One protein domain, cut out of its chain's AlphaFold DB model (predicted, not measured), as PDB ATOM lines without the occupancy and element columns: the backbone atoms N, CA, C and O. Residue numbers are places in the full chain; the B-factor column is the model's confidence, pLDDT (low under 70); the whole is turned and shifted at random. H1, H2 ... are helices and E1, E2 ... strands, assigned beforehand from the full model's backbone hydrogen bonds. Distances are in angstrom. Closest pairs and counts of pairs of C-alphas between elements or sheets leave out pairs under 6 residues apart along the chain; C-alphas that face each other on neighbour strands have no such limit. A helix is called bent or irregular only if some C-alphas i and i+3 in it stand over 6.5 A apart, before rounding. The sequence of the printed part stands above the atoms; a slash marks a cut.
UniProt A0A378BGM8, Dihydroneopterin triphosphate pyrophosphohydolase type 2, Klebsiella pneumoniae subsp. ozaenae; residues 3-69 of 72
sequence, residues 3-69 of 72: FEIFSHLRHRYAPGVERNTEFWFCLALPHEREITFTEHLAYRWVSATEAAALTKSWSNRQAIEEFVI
ATOM      1  N   PHE A   3      42.040   3.689 -40.557       93.56
ATOM      2  CA  PHE A   3      41.166   3.396 -39.423       93.56
ATOM      3  C   PHE A   3      41.943   3.190 -38.122       93.56
ATOM      4  O   PHE A   3      43.142   2.913 -38.125       93.56
ATOM      5  N   GLU A   4      41.248   3.324 -36.993       95.50
ATOM      6  CA  GLU A   4      41.810   3.064 -35.669       95.50
ATOM      7  C   GLU A   4      41.949   1.556 -35.424       95.50
ATOM      8  O   GLU A   4      40.982   0.800 -35.527       95.50
ATOM      9  N   ILE A   5      43.155   1.112 -35.074       95.94
ATOM     10  CA  ILE A   5      43.451  -0.292 -34.782       95.94
ATOM     11  C   ILE A   5      42.601  -0.732 -33.589       95.94
ATOM     12  O   ILE A   5      42.552  -0.044 -32.560       95.94
ATOM     13  N   PHE A   6      41.971  -1.905 -33.697       93.94
ATOM     14  CA  PHE A   6      41.211  -2.496 -32.599       93.94
ATOM     15  C   PHE A   6      42.046  -2.526 -31.319       93.94
ATOM     16  O   PHE A   6      43.158  -3.050 -31.311       93.94
ATOM     17  N   SER A   7      41.498  -1.991 -30.227       93.00
ATOM     18  CA  SER A   7      42.215  -1.828 -28.955       93.00
ATOM     19  C   SER A   7      42.891  -3.121 -28.484       93.00
ATOM     20  O   SER A   7      44.067  -3.111 -28.130       93.00
ATOM     21  N   HIS A   8      42.192  -4.255 -28.583       93.25
ATOM     22  CA  HIS A   8      42.719  -5.570 -28.209       93.25
ATOM     23  C   HIS A   8      43.841  -6.091 -29.127       93.25
ATOM     24  O   HIS A   8      44.549  -7.009 -28.726       93.25
ATOM     25  N   LEU A   9      44.050  -5.514 -30.317       95.06
ATOM     26  CA  LEU A   9      45.135  -5.862 -31.246       95.06
ATOM     27  C   LEU A   9      46.310  -4.873 -31.217       95.06
ATOM     28  O   LEU A   9      47.380  -5.207 -31.720       95.06
ATOM     29  N   ARG A  10      46.166  -3.690 -30.599       96.00
ATOM     30  CA  ARG A  10      47.231  -2.661 -30.559       96.00
ATOM     31  C   ARG A  10      48.540  -3.146 -29.949       96.00
ATOM     32  O   ARG A  10      49.596  -2.690 -30.361       96.00
ATOM     33  N   HIS A  11      48.488  -4.115 -29.033       96.50
ATOM     34  CA  HIS A  11      49.680  -4.708 -28.414       96.50
ATOM     35  C   HIS A  11      50.635  -5.383 -29.421       96.50
ATOM     36  O   HIS A  11      51.769  -5.694 -29.073       96.50
ATOM     37  N   ARG A  12      50.184  -5.638 -30.657       97.50
ATOM     38  CA  ARG A  12      50.999  -6.186 -31.750       97.50
ATOM     39  C   ARG A  12      51.812  -5.123 -32.498       97.50
ATOM     40  O   ARG A  12      52.651  -5.495 -33.313       97.50
ATOM     41  N   TYR A  13      51.555  -3.841 -32.250       97.94
ATOM     42  CA  TYR A  13      52.167  -2.707 -32.941       97.94
ATOM     43  C   TYR A  13      53.161  -1.972 -32.030       97.94
ATOM     44  O   TYR A  13      53.167  -2.148 -30.812       97.94
ATOM     45  N   ALA A  14      54.025  -1.148 -32.631       98.31
ATOM     46  CA  ALA A  14      54.995  -0.341 -31.893       98.31
ATOM     47  C   ALA A  14      54.306   0.690 -30.967       98.31
ATOM     48  O   ALA A  14      53.173   1.101 -31.239       98.31
ATOM     49  N   PRO A  15      54.979   1.153 -29.895       97.06
ATOM     50  CA  PRO A  15      54.421   2.154 -28.988       97.06
ATOM     51  C   PRO A  15      53.940   3.417 -29.720       97.06
ATOM     52  O   PRO A  15      54.656   3.966 -30.553       97.06
ATOM     53  N   GLY A  16      52.729   3.875 -29.392       96.69
ATOM     54  CA  GLY A  16      52.110   5.068 -29.986       96.69
ATOM     55  C   GLY A  16      51.423   4.850 -31.342       96.69
ATOM     56  O   GLY A  16      50.822   5.783 -31.865       96.69
ATOM     57  N   VAL A  17      51.472   3.641 -31.915       97.81
ATOM     58  CA  VAL A  17      50.769   3.325 -33.168       97.81
ATOM     59  C   VAL A  17      49.314   2.958 -32.878       97.81
ATOM     60  O   VAL A  17      49.020   1.912 -32.302       97.81
ATOM     61  N   GLU A  18      48.391   3.812 -33.317       97.00
ATOM     62  CA  GLU A  18      46.950   3.636 -33.077       97.00
ATOM     63  C   GLU A  18      46.129   3.475 -34.355       97.00
ATOM     64  O   GLU A  18      44.949   3.130 -34.293       97.00
ATOM     65  N   ARG A  19      46.731   3.721 -35.522       97.69
ATOM     66  CA  ARG A  19      46.029   3.788 -36.807       97.69
ATOM     67  C   ARG A  19      46.703   2.896 -37.838       97.69
ATOM     68  O   ARG A  19      47.922   2.761 -37.847       97.69
ATOM     69  N   ASN A  20      45.888   2.284 -38.686       97.75
ATOM     70  CA  ASN A  20      46.322   1.431 -39.780       97.75
ATOM     71  C   ASN A  20      45.872   2.034 -41.109       97.75
ATOM     72  O   ASN A  20      44.701   2.389 -41.268       97.75
ATOM     73  N   THR A  21      46.793   2.103 -42.067       98.00
ATOM     74  CA  THR A  21      46.473   2.399 -43.463       98.00
ATOM     75  C   THR A  21      46.241   1.084 -44.199       98.00
ATOM     76  O   THR A  21      47.119   0.229 -44.245       98.00
ATOM     77  N   GLU A  22      45.059   0.921 -44.784       98.00
ATOM     78  CA  GLU A  22      44.663  -0.277 -45.527       98.00
ATOM     79  C   GLU A  22      44.463   0.055 -47.009       98.00
ATOM     80  O   GLU A  22      43.852   1.073 -47.356       98.00
ATOM     81  N   PHE A  23      44.979  -0.810 -47.880       97.38
ATOM     82  CA  PHE A  23      44.796  -0.753 -49.329       97.38
ATOM     83  C   PHE A  23      44.023  -1.992 -49.771       97.38
ATOM     84  O   PHE A  23      44.353  -3.104 -49.359       97.38
ATOM     85  N   TRP A  24      42.996  -1.802 -50.593       97.50
ATOM     86  CA  TRP A  24      42.099  -2.879 -51.000       97.50
ATOM     87  C   TRP A  24      42.520  -3.521 -52.316       97.50
ATOM     88  O   TRP A  24      42.917  -2.842 -53.260       97.50
ATOM     89  N   PHE A  25      42.366  -4.841 -52.371       97.38
ATOM     90  CA  PHE A  25      42.570  -5.667 -53.554       97.38
ATOM     91  C   PHE A  25      41.419  -6.670 -53.654       97.38
ATOM     92  O   PHE A  25      40.941  -7.163 -52.633       97.38
ATOM     93  N   CYS A  26      41.001  -6.992 -54.878       97.50
ATOM     94  CA  CYS A  26      39.971  -7.995 -55.145       97.50
ATOM     95  C   CYS A  26      40.565  -9.162 -55.937       97.50
ATOM     96  O   CYS A  26      41.355  -8.954 -56.857       97.50
ATOM     97  N   LEU A  27      40.155 -10.387 -55.599       97.81
ATOM     98  CA  LEU A  27      40.548 -11.606 -56.303       97.81
ATOM     99  C   LEU A  27      39.307 -12.458 -56.573       97.81
ATOM    100  O   LEU A  27      38.788 -13.114 -55.672       97.81
ATOM    101  N   ALA A  28      38.845 -12.460 -57.822       97.69
ATOM    102  CA  ALA A  28      37.745 -13.312 -58.253       97.69
ATOM    103  C   ALA A  28      38.273 -14.707 -58.609       97.69
ATOM    104  O   ALA A  28      39.081 -14.867 -59.526       97.69
ATOM    105  N   LEU A  29      37.813 -15.729 -57.886       97.75
ATOM    106  CA  LEU A  29      38.028 -17.119 -58.280       97.75
ATOM    107  C   LEU A  29      36.948 -17.530 -59.289       97.75
ATOM    108  O   LEU A  29      35.810 -17.087 -59.156       97.75
ATOM    109  N   PRO A  30      37.254 -18.409 -60.260       97.75
ATOM    110  CA  PRO A  30      36.249 -18.857 -61.224       97.75
ATOM    111  C   PRO A  30      35.102 -19.632 -60.556       97.75
ATOM    112  O   PRO A  30      33.962 -19.529 -60.990       97.75
ATOM    113  N   HIS A  31      35.408 -20.384 -59.491       97.94
ATOM    114  CA  HIS A  31      34.456 -21.163 -58.699       97.94
ATOM    115  C   HIS A  31      34.937 -21.270 -57.244       97.94
ATOM    116  O   HIS A  31      36.150 -21.213 -56.985       97.94
ATOM    117  N   GLU A  32      33.995 -21.487 -56.322       98.44
ATOM    118  CA  GLU A  32      34.281 -21.895 -54.944       98.44
ATOM    119  C   GLU A  32      35.107 -23.189 -54.915       98.44
ATOM    120  O   GLU A  32      35.023 -24.033 -55.810       98.44
ATOM    121  N   ARG A  33      35.946 -23.337 -53.889       98.38
ATOM    122  CA  ARG A  33      36.830 -24.497 -53.724       98.38
ATOM    123  C   ARG A  33      37.188 -24.729 -52.263       98.38
ATOM    124  O   ARG A  33      36.973 -23.857 -51.419       98.38
ATOM    125  N   GLU A  34      37.777 -25.888 -51.995       98.31
ATOM    126  CA  GLU A  34      38.406 -26.167 -50.709       98.31
ATOM    127  C   GLU A  34      39.619 -25.253 -50.488       98.31
ATOM    128  O   GLU A  34      40.434 -25.059 -51.395       98.31
ATOM    129  N   ILE A  35      39.715 -24.666 -49.293       98.00
ATOM    130  CA  ILE A  35      40.794 -23.749 -48.924       98.00
ATOM    131  C   ILE A  35      41.662 -24.398 -47.854       98.00
ATOM    132  O   ILE A  35      41.221 -24.628 -46.729       98.00
ATOM    133  N   THR A  36      42.930 -24.628 -48.185       98.06
ATOM    134  CA  THR A  36      43.961 -24.936 -47.192       98.06
ATOM    135  C   THR A  36      44.499 -23.627 -46.617       98.06
ATOM    136  O   THR A  36      45.084 -22.823 -47.341       98.06
ATOM    137  N   PHE A  37      44.302 -23.403 -45.320       97.25
ATOM    138  CA  PHE A  37      44.779 -22.223 -44.592       97.25
ATOM    139  C   PHE A  37      45.819 -22.625 -43.536       97.25
ATOM    140  O   PHE A  37      45.789 -23.741 -43.025       97.25
ATOM    141  N   THR A  38      46.740 -21.719 -43.202       98.31
ATOM    142  CA  THR A  38      47.852 -21.990 -42.265       98.31
ATOM    143  C   THR A  38      47.762 -21.208 -40.952       98.31
ATOM    144  O   THR A  38      48.260 -21.677 -39.936       98.31
ATOM    145  N   GLU A  39      47.129 -20.031 -40.956       98.25
ATOM    146  CA  GLU A  39      47.065 -19.122 -39.792       98.25
ATOM    147  C   GLU A  39      45.662 -18.991 -39.180       98.25
ATOM    148  O   GLU A  39      45.508 -18.531 -38.050       98.25
ATOM    149  N   HIS A  40      44.629 -19.369 -39.935       97.62
ATOM    150  CA  HIS A  40      43.232 -19.267 -39.511       97.62
ATOM    151  C   HIS A  40      42.773 -20.552 -38.812       97.62
ATOM    152  O   HIS A  40      43.462 -21.565 -38.834       97.62
ATOM    153  N   LEU A  41      41.599 -20.510 -38.177       98.25
ATOM    154  CA  LEU A  41      41.007 -21.677 -37.510       98.25
ATOM    155  C   LEU A  41      39.953 -22.387 -38.371       98.25
ATOM    156  O   LEU A  41      39.766 -23.591 -38.242       98.25
ATOM    157  N   ALA A  42      39.247 -21.641 -39.222       98.12
ATOM    158  CA  ALA A  42      38.210 -22.148 -40.116       98.12
ATOM    159  C   ALA A  42      37.943 -21.137 -41.245       98.12
ATOM    160  O   ALA A  42      38.297 -19.962 -41.124       98.12
ATOM    161  N   TYR A  43      37.260 -21.579 -42.302       98.25
ATOM    162  CA  TYR A  43      36.707 -20.715 -43.346       98.25
ATOM    163  C   TYR A  43      35.270 -21.133 -43.684       98.25
ATOM    164  O   TYR A  43      34.845 -22.246 -43.371       98.25
ATOM    165  N   ARG A  44      34.524 -20.237 -44.335       98.00
ATOM    166  CA  ARG A  44      33.231 -20.546 -44.954       98.00
ATOM    167  C   ARG A  44      33.003 -19.686 -46.192       98.00
ATOM    168  O   ARG A  44      33.318 -18.499 -46.165       98.00
ATOM    169  N   TRP A  45      32.432 -20.284 -47.233       98.44
ATOM    170  CA  TRP A  45      31.826 -19.552 -48.344       98.44
ATOM    171  C   TRP A  45      30.410 -19.145 -47.939       98.44
ATOM    172  O   TRP A  45      29.657 -19.959 -47.404       98.44
ATOM    173  N   VAL A  46      30.075 -17.873 -48.124       98.44
ATOM    174  CA  VAL A  46      28.764 -17.293 -47.807       98.44
ATOM    175  C   VAL A  46      28.430 -16.229 -48.850       98.44
ATOM    176  O   VAL A  46      29.315 -15.757 -49.565       98.44
ATOM    177  N   SER A  47      27.164 -15.815 -48.917       98.19
ATOM    178  CA  SER A  47      26.775 -14.674 -49.757       98.19
ATOM    179  C   SER A  47      27.493 -13.388 -49.327       98.19
ATOM    180  O   SER A  47      27.824 -13.210 -48.152       98.19
ATOM    181  N   ALA A  48      27.688 -12.455 -50.262       98.06
ATOM    182  CA  ALA A  48      28.356 -11.184 -49.980       98.06
ATOM    183  C   ALA A  48      27.652 -10.381 -48.867       98.06
ATOM    184  O   ALA A  48      28.310  -9.868 -47.966       98.06
ATOM    185  N   THR A  49      26.315 -10.357 -48.858       98.06
ATOM    186  CA  THR A  49      25.529  -9.689 -47.808       98.06
ATOM    187  C   THR A  49      25.751 -10.312 -46.428       98.06
ATOM    188  O   THR A  49      25.905  -9.594 -45.441       98.06
ATOM    189  N   GLU A  50      25.822 -11.646 -46.337       98.50
ATOM    190  CA  GLU A  50      26.138 -12.319 -45.071       98.50
ATOM    191  C   GLU A  50      27.580 -12.030 -44.630       98.50
ATOM    192  O   GLU A  50      27.815 -11.731 -43.459       98.50
ATOM    193  N   ALA A  51      28.546 -12.067 -45.555       98.44
ATOM    194  CA  ALA A  51      29.945 -11.761 -45.255       98.44
ATOM    195  C   ALA A  51      30.121 -10.331 -44.710       98.44
ATOM    196  O   ALA A  51      30.817 -10.134 -43.708       98.44
ATOM    197  N   ALA A  52      29.452  -9.353 -45.329       98.31
ATOM    198  CA  ALA A  52      29.451  -7.952 -44.915       98.31
ATOM    199  C   ALA A  52      28.891  -7.767 -43.490       98.31
ATOM    200  O   ALA A  52      29.454  -7.011 -42.698       98.31
ATOM    201  N   ALA A  53      27.835  -8.503 -43.131       98.25
ATOM    202  CA  ALA A  53      27.253  -8.473 -41.788       98.25
ATOM    203  C   ALA A  53      28.090  -9.229 -40.738       98.25
ATOM    204  O   ALA A  53      28.083  -8.869 -39.560       98.25
ATOM    205  N   LEU A  54      28.808 -10.280 -41.145       98.19
ATOM    206  CA  LEU A  54      29.587 -11.134 -40.249       98.19
ATOM    207  C   LEU A  54      30.860 -10.458 -39.727       98.19
ATOM    208  O   LEU A  54      31.261 -10.675 -38.580       98.19
ATOM    209  N   THR A  55      31.556  -9.718 -40.589       97.19
ATOM    210  CA  THR A  55      32.876  -9.185 -40.253       97.19
ATOM    211  C   THR A  55      32.797  -8.055 -39.227       97.19
ATOM    212  O   THR A  55      31.980  -7.139 -39.314       97.19
ATOM    213  N   LYS A  56      33.705  -8.084 -38.243       95.31
ATOM    214  CA  LYS A  56      33.852  -6.991 -37.267       95.31
ATOM    215  C   LYS A  56      34.586  -5.786 -37.854       95.31
ATOM    216  O   LYS A  56      34.426  -4.678 -37.349       95.31
ATOM    217  N   SER A  57      35.400  -5.997 -38.890       95.56
ATOM    218  CA  SER A  57      36.091  -4.909 -39.576       95.56
ATOM    219  C   SER A  57      35.106  -4.158 -40.462       95.56
ATOM    220  O   SER A  57      34.588  -4.700 -41.437       95.56
ATOM    221  N   TRP A  58      34.838  -2.899 -40.116       96.12
ATOM    222  CA  TRP A  58      33.973  -2.044 -40.922       96.12
ATOM    223  C   TRP A  58      34.571  -1.796 -42.313       96.12
ATOM    224  O   TRP A  58      33.815  -1.745 -43.277       96.12
ATOM    225  N   SER A  59      35.903  -1.722 -42.433       96.75
ATOM    226  CA  SER A  59      36.566  -1.551 -43.726       96.75
ATOM    227  C   SER A  59      36.388  -2.778 -44.612       96.75
ATOM    228  O   SER A  59      36.072  -2.653 -45.791       96.75
ATOM    229  N   ASN A  60      36.478  -3.979 -44.033       97.88
ATOM    230  CA  ASN A  60      36.224  -5.218 -44.764       97.88
ATOM    231  C   ASN A  60      34.755  -5.321 -45.207       97.88
ATOM    232  O   ASN A  60      34.485  -5.830 -46.290       97.88
ATOM    233  N   ARG A  61      33.803  -4.873 -44.378       98.06
ATOM    234  CA  ARG A  61      32.384  -4.811 -44.760       98.06
ATOM    235  C   ARG A  61      32.180  -3.875 -45.947       98.06
ATOM    236  O   ARG A  61      31.598  -4.300 -46.937       98.06
ATOM    237  N   GLN A  62      32.724  -2.662 -45.873       97.88
ATOM    238  CA  GLN A  62      32.619  -1.680 -46.948       97.88
ATOM    239  C   GLN A  62      33.240  -2.195 -48.254       97.88
ATOM    240  O   GLN A  62      32.634  -2.063 -49.309       97.88
ATOM    241  N   ALA A  63      34.401  -2.855 -48.191       97.81
ATOM    242  CA  ALA A  63      35.025  -3.444 -49.374       97.81
ATOM    243  C   ALA A  63      34.133  -4.507 -50.048       97.81
ATOM    244  O   ALA A  63      34.044  -4.556 -51.272       97.81
ATOM    245  N   ILE A  64      33.439  -5.345 -49.266       98.44
ATOM    246  CA  ILE A  64      32.491  -6.333 -49.807       98.44
ATOM    247  C   ILE A  64      31.275  -5.636 -50.433       98.44
ATOM    248  O   ILE A  64      30.852  -6.002 -51.530       98.44
ATOM    249  N   GLU A  65      30.717  -4.635 -49.753       98.12
ATOM    250  CA  GLU A  65      29.575  -3.865 -50.254       98.12
ATOM    251  C   GLU A  65      29.912  -3.176 -51.586       98.12
ATOM    252  O   GLU A  65      29.184  -3.331 -52.565       98.12
ATOM    253  N   GLU A  66      31.047  -2.481 -51.659       98.06
ATOM    254  CA  GLU A  66      31.451  -1.711 -52.839       98.06
ATOM    255  C   GLU A  66      31.889  -2.585 -54.018       98.06
ATOM    256  O   GLU A  66      31.475  -2.327 -55.147       98.06
ATOM    257  N   PHE A  67      32.702  -3.618 -53.780       97.94
ATOM    258  CA  PHE A  67      33.377  -4.352 -54.859       97.94
ATOM    259  C   PHE A  67      32.808  -5.742 -55.147       97.94
ATOM    260  O   PHE A  67      33.274  -6.397 -56.078       97.94
ATOM    261  N   VAL A  68      31.817  -6.208 -54.380       97.56
ATOM    262  CA  VAL A  68      31.153  -7.498 -54.630       97.56
ATOM    263  C   VAL A  68      29.648  -7.330 -54.790       97.56
ATOM    264  O   VAL A  68      29.099  -7.820 -55.769       97.56
ATOM    265  N   ILE A  69      28.973  -6.636 -53.865       97.00
ATOM    266  CA  ILE A  69      27.512  -6.457 -53.940       97.00
ATOM    267  C   ILE A  69      27.151  -5.467 -55.046       97.00
ATOM    268  O   ILE A  69      26.337  -5.782 -55.904       97.00
TER     269      ILE A  69
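What this domain is: This is residues 3 to 69 of the 72 residues of the protein "Dihydroneopterin triphosphate pyrophosphohydolase type 2" of Klebsiella pneumoniae subsp. ozaenae (UniProt A0A378BGM8). A helical hairpin, H2 and H3, and a small loop of chain that holds H1 and E1 stand at two places in a loose, open model, joined by a long, wide loop with no named element, residues 22 to 47. In the small loop, residues 3 and 4 come back beside residues 19 and 20 of E1; the long loop then runs from E1 past H3, swings out so that residues 36 to 42 stick out free, and returns to H2. The printed part has 67 residues, with three named helices and one named strand in the order H1, E1, H2, H3, and E1 pairs with no named strand. Under half of the residues, 28 of the 67, are in named elements; by these the class is mostly helix. The whole is loose, with a radius of gyration of the C-alphas of 14.5 A, and it is only just elongated, with spans of 43 by 28 by 19 A.

Where its parts are: The printed part begins at Phe 3, whose C-alpha is at (41.166, 3.396, -39.423). H1 is residues 7 to 12, Ser 7 to Arg 12, and measures 10.2 A from first to last C-alpha; C-alpha 7 is at (42.215, -1.828, -28.955). H1 is irregular: its C-alphas 8 and 11 are 7.0 A apart. E1 is residues 19 to 21, Arg 19 to Thr 21, and measures 6.8 A from first to last C-alpha. After E1 come residues 22 to 47, 26 residues with no named element; His 40 among them has its C-alpha at (43.232, -19.267, -39.511). H2 is residues 48 to 54, Ala 48 to Leu 54, and measures 9.8 A from first to last C-alpha. H3 is residues 58 to 69, Trp 58 to Ile 69, the longest helix with 12 residues and 15.2 A from first to last C-alpha; C-alpha 69 is at (27.512, -6.457, -53.940). H3 is neither bent nor irregular, but only just: C-alphas 66 and 69 are 6.3 A apart.

How they stand to each other: Residues 3 to 4 form a short antiparallel pairing with residues 19 to 20 of E1. H1 touches no helix: it is apart from H2 and from H3. H1 and E1 are apart too, and a short link of 6 residues joins them. E1 is apart from H2 and from H3. H2 and H3 form a helical hairpin over a tight link of 3 residues. They touch, with 15 pairs of C-alphas within 8 A. The closest C-alphas of the two are those of Ala 52 and Arg 61, 4.3 A apart. Their lines stand at a shallow tilt of 13 degrees, and they run opposite ways, 8.7 A from centre to centre. In H2, every O i to N i+4 pair is within hydrogen-bond range; in H3, 7 of 8 are, and in H1, 0 of 2, beside 2 of 3 O i to N i+3 pairs within range.

The domain as a whole: The two C-alphas farthest apart in the domain are those of Pro 15 and His 31, at 42.7 A. The first and last printed C-alphas, those of Phe 3 and Ile 69, are 22.2 A apart. The printed part has no cut; it runs from residue 3 to residue 69 of a chain of 72 residues. The link from E1 to H2, with 26 residues, is long; its C-alphas lie 10 to 20 A from the mean of the C-alphas. Within it residues 36 to 42 stand free, with no C-alpha 8 or more places away along the chain within 10 A. The mean pLDDT of the printed part is 97.4, and no printed residue is under 70.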